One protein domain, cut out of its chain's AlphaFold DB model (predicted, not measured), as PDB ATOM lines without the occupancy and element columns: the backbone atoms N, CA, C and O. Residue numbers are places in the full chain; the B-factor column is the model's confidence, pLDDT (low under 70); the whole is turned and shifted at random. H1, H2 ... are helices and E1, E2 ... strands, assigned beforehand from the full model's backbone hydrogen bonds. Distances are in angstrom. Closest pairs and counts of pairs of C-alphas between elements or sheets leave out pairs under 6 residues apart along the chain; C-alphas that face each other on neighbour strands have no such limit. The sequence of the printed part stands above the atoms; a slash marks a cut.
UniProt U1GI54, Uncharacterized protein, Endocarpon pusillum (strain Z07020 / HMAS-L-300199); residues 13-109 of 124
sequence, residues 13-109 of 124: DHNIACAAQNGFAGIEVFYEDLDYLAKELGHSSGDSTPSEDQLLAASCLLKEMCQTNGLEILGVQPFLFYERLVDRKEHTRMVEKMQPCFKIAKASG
ATOM      1  N   ASP A  13      14.380 -23.258 -22.368       88.19
ATOM      2  CA  ASP A  13      14.696 -24.460 -23.153       88.19
ATOM      3  C   ASP A  13      16.074 -25.034 -22.815       88.19
ATOM      4  O   ASP A  13      16.218 -26.239 -22.599       88.19
ATOM      5  N   HIS A  14      17.073 -24.163 -22.698       89.12
ATOM      6  CA  HIS A  14      18.418 -24.539 -22.296       89.12
ATOM      7  C   HIS A  14      18.446 -25.131 -20.881       89.12
ATOM      8  O   HIS A  14      19.031 -26.194 -20.679       89.12
ATOM      9  N   ASN A  15      17.772 -24.499 -19.916       88.56
ATOM     10  CA  ASN A  15      17.746 -24.987 -18.534       88.56
ATOM     11  C   ASN A  15      17.063 -26.359 -18.415       88.56
ATOM     12  O   ASN A  15      17.553 -27.228 -17.692       88.56
ATOM     13  N   ILE A  16      15.968 -26.574 -19.153       91.56
ATOM     14  CA  ILE A  16      15.262 -27.863 -19.225       91.56
ATOM     15  C   ILE A  16      16.186 -28.942 -19.803       91.56
ATOM     16  O   ILE A  16      16.334 -30.010 -19.206       91.56
ATOM     17  N   ALA A  17      16.870 -28.655 -20.914       91.12
ATOM     18  CA  ALA A  17      17.809 -29.593 -21.523       91.12
ATOM     19  C   ALA A  17      18.978 -29.931 -20.581       91.12
ATOM     20  O   ALA A  17      19.345 -31.098 -20.434       91.12
ATOM     21  N   CYS A  18      19.541 -28.932 -19.895       91.19
ATOM     22  CA  CYS A  18      20.597 -29.150 -18.910       91.19
ATOM     23  C   CYS A  18      20.121 -30.005 -17.732       91.19
ATOM     24  O   CYS A  18      20.861 -30.884 -17.288       91.19
ATOM     25  N   ALA A  19      18.900 -29.794 -17.238       91.62
ATOM     26  CA  ALA A  19      18.349 -30.610 -16.163       91.62
ATOM     27  C   ALA A  19      18.211 -32.083 -16.585       91.62
ATOM     28  O   ALA A  19      18.662 -32.978 -15.869       91.62
ATOM     29  N   ALA A  20      17.684 -32.341 -17.783       93.56
ATOM     30  CA  ALA A  20      17.587 -33.698 -18.313       93.56
ATOM     31  C   ALA A  20      18.969 -34.359 -18.473       93.56
ATOM     32  O   ALA A  20      19.181 -35.485 -18.022       93.56
ATOM     33  N   GLN A  21      19.950 -33.638 -19.029       93.44
ATOM     34  CA  GLN A  21      21.321 -34.141 -19.213       93.44
ATOM     35  C   GLN A  21      22.034 -34.476 -17.896       93.44
ATOM     36  O   GLN A  21      22.902 -35.345 -17.876       93.44
ATOM     37  N   ASN A  22      21.667 -33.813 -16.797       94.06
ATOM     38  CA  ASN A  22      22.225 -34.070 -15.467       94.06
ATOM     39  C   ASN A  22      21.424 -35.115 -14.665       94.06
ATOM     40  O   ASN A  22      21.686 -35.309 -13.480       94.06
ATOM     41  N   GLY A  23      20.473 -35.811 -15.298       91.81
ATOM     42  CA  GLY A  23      19.762 -36.942 -14.698       91.81
ATOM     43  C   GLY A  23      18.626 -36.559 -13.749       91.81
ATOM     44  O   GLY A  23      18.206 -37.385 -12.937       91.81
ATOM     45  N   PHE A  24      18.117 -35.327 -13.822       93.00
ATOM     46  CA  PHE A  24      16.900 -34.968 -13.096       93.00
ATOM     47  C   PHE A  24      15.672 -35.615 -13.747       93.00
ATOM     48  O   PHE A  24      15.590 -35.707 -14.966       93.00
ATOM     49  N   ALA A  25      14.706 -36.030 -12.924       91.00
ATOM     50  CA  ALA A  25      13.423 -36.577 -13.381       91.00
ATOM     51  C   ALA A  25      12.307 -35.518 -13.441       91.00
ATOM     52  O   ALA A  25      11.294 -35.715 -14.104       91.00
ATOM     53  N   GLY A  26      12.488 -34.382 -12.761       89.12
ATOM     54  CA  GLY A  26      11.486 -33.327 -12.745       89.12
ATOM     55  C   GLY A  26      11.975 -31.989 -12.202       89.12
ATOM     56  O   GLY A  26      12.961 -31.892 -11.452       89.12
ATOM     57  N   ILE A  27      11.258 -30.943 -12.596       89.94
ATOM     58  CA  ILE A  27      11.598 -29.546 -12.332       89.94
ATOM     59  C   ILE A  27      10.446 -28.812 -11.649       89.94
ATOM     60  O   ILE A  27       9.277 -29.133 -11.838       89.94
ATOM     61  N   GLU A  28      10.794 -27.811 -10.852       87.62
ATOM     62  CA  GLU A  28       9.838 -26.823 -10.352       87.62
ATOM     63  C   GLU A  28       9.974 -25.550 -11.174       87.62
ATOM     64  O   GLU A  28      11.095 -25.112 -11.449       87.62
ATOM     65  N   VAL A  29       8.839 -24.955 -11.530       84.19
ATOM     66  CA  VAL A  29       8.792 -23.801 -12.432       84.19
ATOM     67  C   VAL A  29       8.178 -22.606 -11.710       84.19
ATOM     68  O   VAL A  29       7.213 -22.736 -10.947       84.19
ATOM     69  N   PHE A  30       8.736 -21.417 -11.914       84.44
ATOM     70  CA  PHE A  30       8.137 -20.192 -11.402       84.44
ATOM     71  C   PHE A  30       7.058 -19.705 -12.359       84.44
ATOM     72  O   PHE A  30       7.163 -19.836 -13.572       84.44
ATOM     73  N   TYR A  31       6.023 -19.061 -11.821       83.44
ATOM     74  CA  TYR A  31       5.009 -18.435 -12.672       83.44
ATOM     75  C   TYR A  31       5.606 -17.372 -13.607       83.44
ATOM     76  O   TYR A  31       5.131 -17.175 -14.717       83.44
ATOM     77  N   GLU A  32       6.690 -16.726 -13.182       85.56
ATOM     78  CA  GLU A  32       7.433 -15.779 -14.011       85.56
ATOM     79  C   GLU A  32       8.039 -16.432 -15.265       85.56
ATOM     80  O   GLU A  32       8.079 -15.796 -16.312       85.56
ATOM     81  N   ASP A  33       8.443 -17.707 -15.210       86.38
ATOM     82  CA  ASP A  33       8.953 -18.414 -16.393       86.38
ATOM     83  C   ASP A  33       7.862 -18.530 -17.476       86.38
ATOM     84  O   ASP A  33       8.155 -18.416 -18.667       86.38
ATOM     85  N   LEU A  34       6.592 -18.674 -17.071       86.94
ATOM     86  CA  LEU A  34       5.442 -18.652 -17.982       86.94
ATOM     87  C   LEU A  34       5.202 -17.258 -18.564       86.94
ATOM     88  O   LEU A  34       4.906 -17.157 -19.751       86.94
ATOM     89  N   ASP A  35       5.355 -16.195 -17.767       87.31
ATOM     90  CA  ASP A  35       5.251 -14.811 -18.251       87.31
ATOM     91  C   ASP A  35       6.300 -14.530 -19.339       87.31
ATOM     92  O   ASP A  35       5.970 -13.986 -20.395       87.31
ATOM     93  N   TYR A  36       7.561 -14.917 -19.112       87.56
ATOM     94  CA  TYR A  36       8.632 -14.747 -20.099       87.56
ATOM     95  C   TYR A  36       8.375 -15.576 -21.357       87.56
ATOM     96  O   TYR A  36       8.437 -15.038 -22.463       87.56
ATOM     97  N   LEU A  37       8.015 -16.851 -21.201       89.06
ATOM     98  CA  LEU A  37       7.716 -17.727 -22.331       89.06
ATOM     99  C   LEU A  37       6.512 -17.220 -23.147       89.06
ATOM    100  O   LEU A  37       6.531 -17.264 -24.376       89.06
ATOM    101  N   ALA A  38       5.488 -16.677 -22.486       90.00
ATOM    102  CA  ALA A  38       4.328 -16.074 -23.136       90.00
ATOM    103  C   ALA A  38       4.694 -14.812 -23.934       90.00
ATOM    104  O   ALA A  38       4.198 -14.621 -25.049       90.00
ATOM    105  N   LYS A  39       5.588 -13.968 -23.401       87.75
ATOM    106  CA  LYS A  39       6.116 -12.797 -24.119       87.75
ATOM    107  C   LYS A  39       6.927 -13.197 -25.349       87.75
ATOM    108  O   LYS A  39       6.747 -12.588 -26.405       87.75
ATOM    109  N   GLU A  40       7.769 -14.228 -25.226       85.75
ATOM    110  CA  GLU A  40       8.546 -14.781 -26.343       85.75
ATOM    111  C   GLU A  40       7.629 -15.319 -27.454       85.75
ATOM    112  O   GLU A  40       7.797 -14.948 -28.616       85.75
ATOM    113  N   LEU A  41       6.614 -16.115 -27.096       84.94
ATOM    114  CA  LEU A  41       5.603 -16.657 -28.018       84.94
ATOM    115  C   LEU A  41       4.795 -15.566 -28.728       84.94
ATOM    116  O   LEU A  41       4.514 -15.662 -29.920       84.94
ATOM    117  N   GLY A  42       4.385 -14.536 -27.987       80.56
ATOM    118  CA  GLY A  42       3.542 -13.461 -28.498       80.56
ATOM    119  C   GLY A  42       4.290 -12.375 -29.269       80.56
ATOM    120  O   GLY A  42       3.662 -11.368 -29.596       80.56
ATOM    121  N   HIS A  43       5.609 -12.511 -29.479       70.62
ATOM    122  CA  HIS A  43       6.492 -11.446 -29.983       70.62
ATOM    123  C   HIS A  43       6.233 -10.090 -29.304       70.62
ATOM    124  O   HIS A  43       6.283  -9.027 -29.927       70.62
ATOM    125  N   SER A  44       5.881 -10.134 -28.020       66.94
ATOM    126  CA  SER A  44       5.471  -8.956 -27.273       66.94
ATOM    127  C   SER A  44       6.714  -8.268 -26.723       66.94
ATOM    128  O   SER A  44       7.408  -8.804 -25.863       66.94
ATOM    129  N   SER A  45       7.014  -7.083 -27.246       57.44
ATOM    130  CA  SER A  45       8.164  -6.282 -26.829       57.44
ATOM    131  C   SER A  45       7.826  -5.435 -25.595       57.44
ATOM    132  O   SER A  45       6.918  -4.607 -25.653       57.44
ATOM    133  N   GLY A  46       8.589  -5.578 -24.506       63.62
ATOM    134  CA  GLY A  46       8.548  -4.677 -23.341       63.62
ATOM    135  C   GLY A  46       7.788  -5.201 -22.112       63.62
ATOM    136  O   GLY A  46       7.740  -6.402 -21.844       63.62
ATOM    137  N   ASP A  47       7.217  -4.277 -21.333       65.56
ATOM    138  CA  ASP A  47       6.556  -4.536 -20.038       65.56
ATOM    139  C   ASP A  47       5.074  -4.939 -20.153       65.56
ATOM    140  O   ASP A  47       4.339  -4.930 -19.162       65.56
ATOM    141  N   SER A  48       4.597  -5.317 -21.344       76.19
ATOM    142  CA  SER A  48       3.211  -5.760 -21.506       76.19
ATOM    143  C   SER A  48       2.945  -7.035 -20.701       76.19
ATOM    144  O   SER A  48       3.676  -8.020 -20.790       76.19
ATOM    145  N   THR A  49       1.892  -7.021 -19.886       82.38
ATOM    146  CA  THR A  49       1.444  -8.217 -19.165       82.38
ATOM    147  C   THR A  49       0.800  -9.187 -20.161       82.38
ATOM    148  O   THR A  49      -0.097  -8.756 -20.892       82.38
ATOM    149  N   PRO A  50       1.227 -10.463 -20.219       86.50
ATOM    150  CA  PRO A  50       0.605 -11.455 -21.090       86.50
ATOM    151  C   PRO A  50      -0.888 -11.640 -20.797       86.50
ATOM    152  O   PRO A  50      -1.321 -11.569 -19.645       86.50
ATOM    153  N   SER A  51      -1.681 -11.903 -21.836       88.31
ATOM    154  CA  SER A  51      -3.082 -12.299 -21.666       88.31
ATOM    155  C   SER A  51      -3.194 -13.717 -21.090       88.31
ATOM    156  O   SER A  51      -2.257 -14.513 -21.172       88.31
ATOM    157  N   GLU A  52      -4.364 -14.065 -20.542       86.19
ATOM    158  CA  GLU A  52      -4.626 -15.426 -20.045       86.19
ATOM    159  C   GLU A  52      -4.385 -16.483 -21.142       86.19
ATOM    160  O   GLU A  52      -3.741 -17.495 -20.883       86.19
ATOM    161  N   ASP A  53      -4.803 -16.214 -22.382       87.56
ATOM    162  CA  ASP A  53      -4.593 -17.119 -23.520       87.56
ATOM    163  C   ASP A  53      -3.106 -17.298 -23.863       87.56
ATOM    164  O   ASP A  53      -2.670 -18.407 -24.175       87.56
ATOM    165  N   GLN A  54      -2.305 -16.229 -23.771       89.81
ATOM    166  CA  GLN A  54      -0.857 -16.308 -23.986       89.81
ATOM    167  C   GLN A  54      -0.178 -17.143 -22.895       89.81
ATOM    168  O   GLN A  54       0.706 -17.948 -23.194       89.81
ATOM    169  N   LEU A  55      -0.619 -17.009 -21.642       89.00
ATOM    170  CA  LEU A  55      -0.126 -17.821 -20.529       89.00
ATOM    171  C   LEU A  55      -0.525 -19.289 -20.661       89.00
ATOM    172  O   LEU A  55       0.281 -20.169 -20.359       89.00
ATOM    173  N   LEU A  56      -1.739 -19.572 -21.141       88.88
ATOM    174  CA  LEU A  56      -2.183 -20.932 -21.445       88.88
ATOM    175  C   LEU A  56      -1.368 -21.549 -22.588       88.88
ATOM    176  O   LEU A  56      -0.963 -22.706 -22.490       88.88
ATOM    177  N   ALA A  57      -1.062 -20.787 -23.639       90.75
ATOM    178  CA  ALA A  57      -0.196 -21.252 -24.720       90.75
ATOM    179  C   ALA A  57       1.231 -21.551 -24.225       90.75
ATOM    180  O   ALA A  57       1.769 -22.621 -24.509       90.75
ATOM    181  N   ALA A  58       1.813 -20.652 -23.424       90.88
ATOM    182  CA  ALA A  58       3.123 -20.852 -22.804       90.88
ATOM    183  C   ALA A  58       3.152 -22.084 -21.889       90.88
ATOM    184  O   ALA A  58       4.088 -22.873 -21.921       90.88
ATOM    185  N   SER A  59       2.084 -22.289 -21.124       89.44
ATOM    186  CA  SER A  59       1.883 -23.450 -20.254       89.44
ATOM    187  C   SER A  59       1.888 -24.775 -21.021       89.44
ATOM    188  O   SER A  59       2.561 -25.731 -20.627       89.44
ATOM    189  N   CYS A  60       1.179 -24.830 -22.151       90.25
ATOM    190  CA  CYS A  60       1.184 -25.994 -23.037       90.25
ATOM    191  C   CYS A  60       2.573 -26.246 -23.640       90.25
ATOM    192  O   CYS A  60       3.029 -27.389 -23.652       90.25
ATOM    193  N   LEU A  61       3.264 -25.190 -24.083       91.88
ATOM    194  CA  LEU A  61       4.610 -25.303 -24.645       91.88
ATOM    195  C   LEU A  61       5.621 -25.803 -23.602       91.88
ATOM    196  O   LEU A  61       6.386 -26.722 -23.876       91.88
ATOM    197  N   LEU A  62       5.592 -25.256 -22.386       90.75
ATOM    198  CA  LEU A  62       6.439 -25.704 -21.280       90.75
ATOM    199  C   LEU A  62       6.270 -27.209 -21.019       90.75
ATOM    200  O   LEU A  62       7.258 -27.928 -20.843       90.75
ATOM    201  N   LYS A  63       5.022 -27.690 -21.016       90.69
ATOM    202  CA  LYS A  63       4.709 -29.114 -20.866       90.69
ATOM    203  C   LYS A  63       5.341 -29.949 -21.976       90.69
ATOM    204  O   LYS A  63       5.996 -30.944 -21.677       90.69
ATOM    205  N   GLU A  64       5.176 -29.540 -23.229       92.44
ATOM    206  CA  GLU A  64       5.748 -30.229 -24.391       92.44
ATOM    207  C   GLU A  64       7.281 -30.295 -24.318       92.44
ATOM    208  O   GLU A  64       7.879 -31.352 -24.541       92.44
ATOM    209  N   MET A  65       7.925 -29.193 -23.928       92.62
ATOM    210  CA  MET A  65       9.376 -29.126 -23.751       92.62
ATOM    211  C   MET A  65       9.859 -30.096 -22.672       92.62
ATOM    212  O   MET A  65      10.837 -30.814 -22.885       92.62
ATOM    213  N   CYS A  66       9.171 -30.153 -21.530       91.88
ATOM    214  CA  CYS A  66       9.511 -31.082 -20.455       91.88
ATOM    215  C   CYS A  66       9.313 -32.537 -20.899       91.88
ATOM    216  O   CYS A  66      10.235 -33.340 -20.768       91.88
ATOM    217  N   GLN A  67       8.175 -32.859 -21.524       92.31
ATOM    218  CA  GLN A  67       7.881 -34.202 -22.038       92.31
ATOM    219  C   GLN A  67       8.921 -34.679 -23.057       92.31
ATOM    220  O   GLN A  67       9.396 -35.809 -22.969       92.31
ATOM    221  N   THR A  68       9.324 -33.804 -23.980       94.56
ATOM    222  CA  THR A  68      10.347 -34.102 -24.996       94.56
ATOM    223  C   THR A  68      11.707 -34.415 -24.368       94.56
ATOM    224  O   THR A  68      12.462 -35.228 -24.894       94.56
ATOM    225  N   ASN A  69      12.008 -33.805 -23.220       93.81
ATOM    226  CA  ASN A  69      13.245 -34.022 -22.472       93.81
ATOM    227  C   ASN A  69      13.116 -35.102 -21.378       93.81
ATOM    228  O   ASN A  69      14.054 -35.298 -20.612       93.81
ATOM    229  N   GLY A  70      11.979 -35.805 -21.292       93.31
ATOM    230  CA  GLY A  70      11.745 -36.832 -20.270       93.31
ATOM    231  C   GLY A  70      11.637 -36.281 -18.844       93.31
ATOM    232  O   GLY A  70      11.930 -37.000 -17.892       93.31
ATOM    233  N   LEU A  71      11.241 -35.015 -18.698       92.94
ATOM    234  CA  LEU A  71      11.075 -34.326 -17.421       92.94
ATOM    235  C   LEU A  71       9.598 -34.167 -17.055       92.94
ATOM    236  O   LEU A  71       8.754 -33.854 -17.895       92.94
ATOM    237  N   GLU A  72       9.310 -34.308 -15.766       90.88
ATOM    238  CA  GLU A  72       8.019 -33.990 -15.163       90.88
ATOM    239  C   GLU A  72       8.012 -32.567 -14.579       90.88
ATOM    240  O   GLU A  72       8.999 -32.111 -13.992       90.88
ATOM    241  N   ILE A  73       6.889 -31.854 -14.708       89.06
ATOM    242  CA  ILE A  73       6.697 -30.573 -14.021       89.06
ATOM    243  C   ILE A  73       6.107 -30.865 -12.644       89.06
ATOM    244  O   ILE A  73       4.935 -31.206 -12.522       89.06
ATOM    245  N   LEU A  74       6.921 -30.704 -11.603       87.62
ATOM    246  CA  LEU A  74       6.557 -31.074 -10.235       87.62
ATOM    247  C   LEU A  74       5.625 -30.058  -9.572       87.62
ATOM    248  O   LEU A  74       4.890 -30.411  -8.660       87.62
ATOM    249  N   GLY A  75       5.657 -28.796 -10.001       86.25
ATOM    250  CA  GLY A  75       4.803 -27.760  -9.435       86.25
ATOM    251  C   GLY A  75       5.092 -26.361  -9.963       86.25
ATOM    252  O   GLY A  75       6.147 -26.110 -10.554       86.25
ATOM    253  N   VAL A  76       4.147 -25.445  -9.718       83.94
ATOM    254  CA  VAL A  76       4.272 -24.014 -10.047       83.94
ATOM    255  C   VAL A  76       4.160 -23.121  -8.813       83.94
ATOM    256  O   VAL A  76       3.369 -23.386  -7.908       83.94
ATOM    257  N   GLN A  77       4.926 -22.027  -8.791       81.12
ATOM    258  CA  GLN A  77       4.915 -21.011  -7.727       81.12
ATOM    259  C   GLN A  77       4.345 -19.662  -8.221       81.12
ATOM    260  O   GLN A  77       5.110 -18.800  -8.657       81.12
ATOM    261  N   PRO A  78       3.016 -19.440  -8.165       77.88
ATOM    262  CA  PRO A  78       2.389 -18.182  -8.598       77.88
ATOM    263  C   PRO A  78       2.313 -17.079  -7.535       77.88
ATOM    264  O   PRO A  78       2.062 -15.914  -7.872       77.88
ATOM    265  N   PHE A  79       2.543 -17.426  -6.268       75.75
ATOM    266  CA  PHE A  79       2.328 -16.559  -5.107       75.75
ATOM    267  C   PHE A  79       3.635 -16.150  -4.423       75.75
ATOM    268  O   PHE A  79       3.839 -16.417  -3.238       75.75
ATOM    269  N   LEU A  80       4.534 -15.487  -5.153       70.81
ATOM    270  CA  LEU A  80       5.674 -14.833  -4.506       70.81
ATOM    271  C   LEU A  80       5.180 -13.763  -3.512       70.81
ATOM    272  O   LEU A  80       4.281 -12.990  -3.830       70.81
ATOM    273  N   PHE A  81       5.793 -13.721  -2.321       68.94
ATOM    274  CA  PHE A  81       5.529 -12.739  -1.251       68.94
ATOM    275  C   PHE A  81       4.095 -12.701  -0.689       68.94
ATOM    276  O   PHE A  81       3.683 -11.699  -0.114       68.94
ATOM    277  N   TYR A  82       3.322 -13.782  -0.820       67.75
ATOM    278  CA  TYR A  82       1.963 -13.838  -0.264       67.75
ATOM    279  C   TYR A  82       1.922 -13.949   1.272       67.75
ATOM    280  O   TYR A  82       0.934 -13.591   1.916       67.75
ATOM    281  N   GLU A  83       2.991 -14.460   1.882       67.12
ATOM    282  CA  GLU A  83       3.074 -14.616   3.329       67.12
ATOM    283  C   GLU A  83       2.934 -13.260   4.051       67.12
ATOM    284  O   GLU A  83       3.552 -12.266   3.675       67.12
ATOM    285  N   ARG A  84       2.138 -13.228   5.129       66.00
ATOM    286  CA  ARG A  84       1.943 -12.058   6.009       66.00
ATOM    287  C   ARG A  84       1.332 -10.815   5.343       66.00
ATOM    288  O   ARG A  84       1.528  -9.713   5.855       66.00
ATOM    289  N   LEU A  85       0.539 -10.962   4.279       70.00
ATOM    290  CA  LEU A  85      -0.275  -9.855   3.762       70.00
ATOM    291  C   LEU A  85      -1.230  -9.319   4.844       70.00
ATOM    292  O   LEU A  85      -2.241  -9.937   5.171       70.00
ATOM    293  N   VAL A  86      -0.888  -8.159   5.414       76.94
ATOM    294  CA  VAL A  86      -1.715  -7.454   6.409       76.94
ATOM    295  C   VAL A  86      -2.865  -6.706   5.728       76.94
ATOM    296  O   VAL A  86      -3.957  -6.594   6.285       76.94
ATOM    297  N   ASP A  87      -2.632  -6.207   4.510       83.38
ATOM    298  CA  ASP A  87      -3.646  -5.504   3.729       83.38
ATOM    299  C   ASP A  87      -4.676  -6.491   3.159       83.38
ATOM    300  O   ASP A  87      -4.375  -7.337   2.312       83.38
ATOM    301  N   ARG A  88      -5.930  -6.350   3.601       84.12
ATOM    302  CA  ARG A  88      -7.048  -7.178   3.134       84.12
ATOM    303  C   ARG A  88      -7.348  -7.001   1.648       84.12
ATOM    304  O   ARG A  88      -7.819  -7.949   1.032       84.12
ATOM    305  N   LYS A  89      -7.096  -5.823   1.069       85.56
ATOM    306  CA  LYS A  89      -7.307  -5.597  -0.368       85.56
ATOM    307  C   LYS A  89      -6.309  -6.403  -1.189       85.56
ATOM    308  O   LYS A  89      -6.693  -7.041  -2.164       85.56
ATOM    309  N   GLU A  90      -5.054  -6.418  -0.753       79.56
ATOM    310  CA  GLU A  90      -4.001  -7.187  -1.410       79.56
ATOM    311  C   GLU A  90      -4.230  -8.696  -1.264       79.56
ATOM    312  O   GLU A  90      -4.057  -9.443  -2.225       79.56
ATOM    313  N   HIS A  91      -4.727  -9.146  -0.108       82.81
ATOM    314  CA  HIS A  91      -5.177 -10.527   0.068       82.81
ATOM    315  C   HIS A  91      -6.290 -10.907  -0.921       82.81
ATOM    316  O   HIS A  91      -6.163 -11.919  -1.611       82.81
ATOM    317  N   THR A  92      -7.345 -10.092  -1.053       84.38
ATOM    318  CA  THR A  92      -8.424 -10.344  -2.026       84.38
ATOM    319  C   THR A  92      -7.888 -10.417  -3.456       84.38
ATOM    320  O   THR A  92      -8.223 -11.352  -4.179       84.38
ATOM    321  N   ARG A  93      -6.984  -9.506  -3.843       82.31
ATOM    322  CA  ARG A  93      -6.345  -9.512  -5.170       82.31
ATOM    323  C   ARG A  93      -5.583 -10.813  -5.443       82.31
ATOM    324  O   ARG A  93      -5.619 -11.348  -6.548       82.31
ATOM    325  N   MET A  94      -4.898 -11.348  -4.434       79.00
ATOM    326  CA  MET A  94      -4.181 -12.620  -4.558       79.00
ATOM    327  C   MET A  94      -5.138 -13.813  -4.651       79.00
ATOM    328  O   MET A  94      -4.897 -14.723  -5.440       79.00
ATOM    329  N   VAL A  95      -6.257 -13.792  -3.921       82.62
ATOM    330  CA  VAL A  95      -7.315 -14.807  -4.065       82.62
ATOM    331  C   VAL A  95      -7.897 -14.794  -5.482       82.62
ATOM    332  O   VAL A  95      -8.074 -15.855  -6.078       82.62
ATOM    333  N   GLU A  96      -8.124 -13.617  -6.066       84.38
ATOM    334  CA  GLU A  96      -8.584 -13.482  -7.456       84.38
ATOM    335  C   GLU A  96      -7.553 -14.031  -8.457       84.38
ATOM    336  O   GLU A  96      -7.920 -14.763  -9.380       84.38
ATOM    337  N   LYS A  97      -6.253 -13.789  -8.228       79.44
ATOM    338  CA  LYS A  97      -5.152 -14.358  -9.031       79.44
ATOM    339  C   LYS A  97      -5.131 -15.896  -9.015       79.44
ATOM    340  O   LYS A  97      -4.616 -16.514  -9.948       79.44
ATOM    341  N   MET A  98      -5.718 -16.537  -8.002       80.81
ATOM    342  CA  MET A  98      -5.750 -17.998  -7.895       80.81
ATOM    343  C   MET A  98      -6.609 -18.665  -8.976       80.81
ATOM    344  O   MET A  98      -6.271 -19.758  -9.431       80.81
ATOM    345  N   GLN A  99      -7.678 -18.010  -9.440       82.69
ATOM    346  CA  GLN A  99      -8.558 -18.585 -10.462       82.69
ATOM    347  C   GLN A  99      -7.845 -18.826 -11.808       82.69
ATOM    348  O   GLN A  99      -7.896 -19.960 -12.295       82.69
ATOM    349  N   PRO A 100      -7.134 -17.844 -12.402       81.06
ATOM    350  CA  PRO A 100      -6.293 -18.084 -13.577       81.06
ATOM    351  C   PRO A 100      -5.220 -19.154 -13.346       81.06
ATOM    352  O   PRO A 100      -4.983 -19.986 -14.222       81.06
ATOM    353  N   CYS A 101      -4.616 -19.200 -12.151       81.12
ATOM    354  CA  CYS A 101      -3.579 -20.187 -11.834       81.12
ATOM    355  C   CYS A 101      -4.096 -21.629 -11.910       81.12
ATOM    356  O   CYS A 101      -3.385 -22.500 -12.404       81.12
ATOM    357  N   PHE A 102      -5.339 -21.891 -11.492       86.25
ATOM    358  CA  PHE A 102      -5.933 -23.225 -11.634       86.25
ATOM    359  C   PHE A 102      -6.135 -23.633 -13.094       86.25
ATOM    360  O   PHE A 102      -5.945 -24.802 -13.435       86.25
ATOM    361  N   LYS A 103      -6.500 -22.692 -13.972       86.69
ATOM    362  CA  LYS A 103      -6.655 -22.973 -15.408       86.69
ATOM    363  C   LYS A 103      -5.313 -23.328 -16.045       86.69
ATOM    364  O   LYS A 103      -5.223 -24.323 -16.758       86.69
ATOM    365  N   ILE A 104      -4.279 -22.552 -15.723       83.38
ATOM    366  CA  ILE A 104      -2.896 -22.770 -16.165       83.38
ATOM    367  C   ILE A 104      -2.383 -24.125 -15.674       83.38
ATOM    368  O   ILE A 104      -1.903 -24.924 -16.479       83.38
ATOM    369  N   ALA A 105      -2.548 -24.429 -14.384       85.31
ATOM    370  CA  ALA A 105      -2.135 -25.706 -13.812       85.31
ATOM    371  C   ALA A 105      -2.810 -26.883 -14.535       85.31
ATOM    372  O   ALA A 105      -2.137 -27.795 -15.015       85.31
ATOM    373  N   LYS A 106      -4.131 -26.799 -14.741       85.56
ATOM    374  CA  LYS A 106      -4.899 -27.821 -15.462       85.56
ATOM    375  C   LYS A 106      -4.444 -28.000 -16.915       85.56
ATOM    376  O   LYS A 106      -4.326 -29.135 -17.368       85.56
ATOM    377  N   ALA A 107      -4.180 -26.913 -17.643       80.06
ATOM    378  CA  ALA A 107      -3.706 -26.972 -19.030       80.06
ATOM    379  C   ALA A 107      -2.304 -27.600 -19.135       80.06
ATOM    380  O   ALA A 107      -2.046 -28.442 -19.996       80.06
ATOM    381  N   SER A 108      -1.425 -27.257 -18.193       74.19
ATOM    382  CA  SER A 108      -0.049 -27.761 -18.118       74.19
ATOM    383  C   SER A 108       0.038 -29.206 -17.623       74.19
ATOM    384  O   SER A 108       1.060 -29.859 -17.797       74.19
ATOM    385  N   GLY A 109      -1.027 -29.736 -17.012       80.75
ATOM    386  CA  GLY A 109      -0.970 -30.988 -16.251       80.75
ATOM    387  C   GLY A 109      -0.096 -30.870 -15.000       80.75
ATOM    388  O   GLY A 109       0.593 -31.818 -14.657       80.75
TER     389      GLY A 109
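What this domain is: This is residues 13 to 109 of the 124 residues of an uncharacterized protein of Endocarpon pusillum (strain Z07020 / HMAS-L-300199) (UniProt U1GI54). Helix H3 makes the core, with H2 crossing it nearly at a right angle and the last part of the long helix H4, residues 100 to 108, packed on it, while a short ribbon of two parallel strands, E1 and E2, runs near the later part of H3. H1 meets only an end of H3, and the first residues of H4 reach away to the other end of the longest axis, which gives a small elongated body with an arm. The printed part has 97 residues, with four named helices and two named strands in the order H1 E1 H2 H3 E2 H4; the sheet's order is E1 E2, parallel, and the class is mostly helix, with helices holding 58 and strands 11 of the 69 residues in named elements. It is only just compact, close to loose, with a radius of gyration of the C-alphas of 14.7 A, and its outline is only just elongated, spanning 45 by 30 by 22 A.

How they stand to each other: H1, residues 13 to 21, and H3, residues 52 to 68, only just touch, with 3 pairs of C-alphas within 8 A, and only at their ends; H3 takes part with residues 65 to 66 alone. Their closest C-alphas are those of Ile 16 and Cys 66, 6.7 A apart, and they run the same way at a shallow tilt of 29 degrees. E1, residues 26 to 30, and E2, residues 72 to 77, are parallel neighbours, with 23 degrees between their directions. N 74 and O 27 are 2.8 A apart and N 27 and O 72 are 2.9 A apart, both within hydrogen-bond range. H2, residues 31 to 41, touches H3 and is about perpendicular to it at 84 degrees; their closest C-alphas, those of Ala 38 and Ala 58, are 4.9 A apart. H3 is the hub, touching three other helices. The strands and the helices between them form a strand-helix-strand unit, two parallel neighbour strands with H2 and H3 between them along the chain, and its crossover is right-handed. The closest C-alphas of H3 and E2 are those of Cys 66 and Glu 72, 6.2 A apart. H4, residues 88 to 108, touches H3 with residues 100 to 108 alone, running the same way at a steep tilt of 46 degrees; Ser 59 and Ser 108 have their closest C-alphas, 5.2 A apart. Among the pairs that are apart are H1 and H4, and H2 and H4. Every O i to N i+4 pair is within hydrogen-bond range in H1, H2 and H3, and 15 of 17 are in H4.

Where its parts are: H1 begins at C-alpha 13, at (14.696, -24.460, -23.153), and is 12.4 A long from first to last C-alpha. E1 measures 13.6 A and H2 15.5 A. H3 begins at C-alpha 52, at (-4.626, -15.426, -20.045), and measures 24.4 A. E2 measures 15.3 A. H4, the longest helix, measures 30.4 A, has a kink of 29 degrees near residue 100 and ends at C-alpha 108, at (-0.049, -27.761, -18.118).

The domain as a whole: The two C-alphas farthest apart are those of Gln 21 and Arg 88, at 45.1 A. The printed part has no cut. The links H1 to E1, E1 to H2 and H3 to E2 are tight; H2 to H3 and E2 to H4 are short but not tight, with 10 residues each, and no link is long. The mean pLDDT of the printed part is 84.5, and confidence is low, under 70, at residues 44 to 47 and 81 to 84.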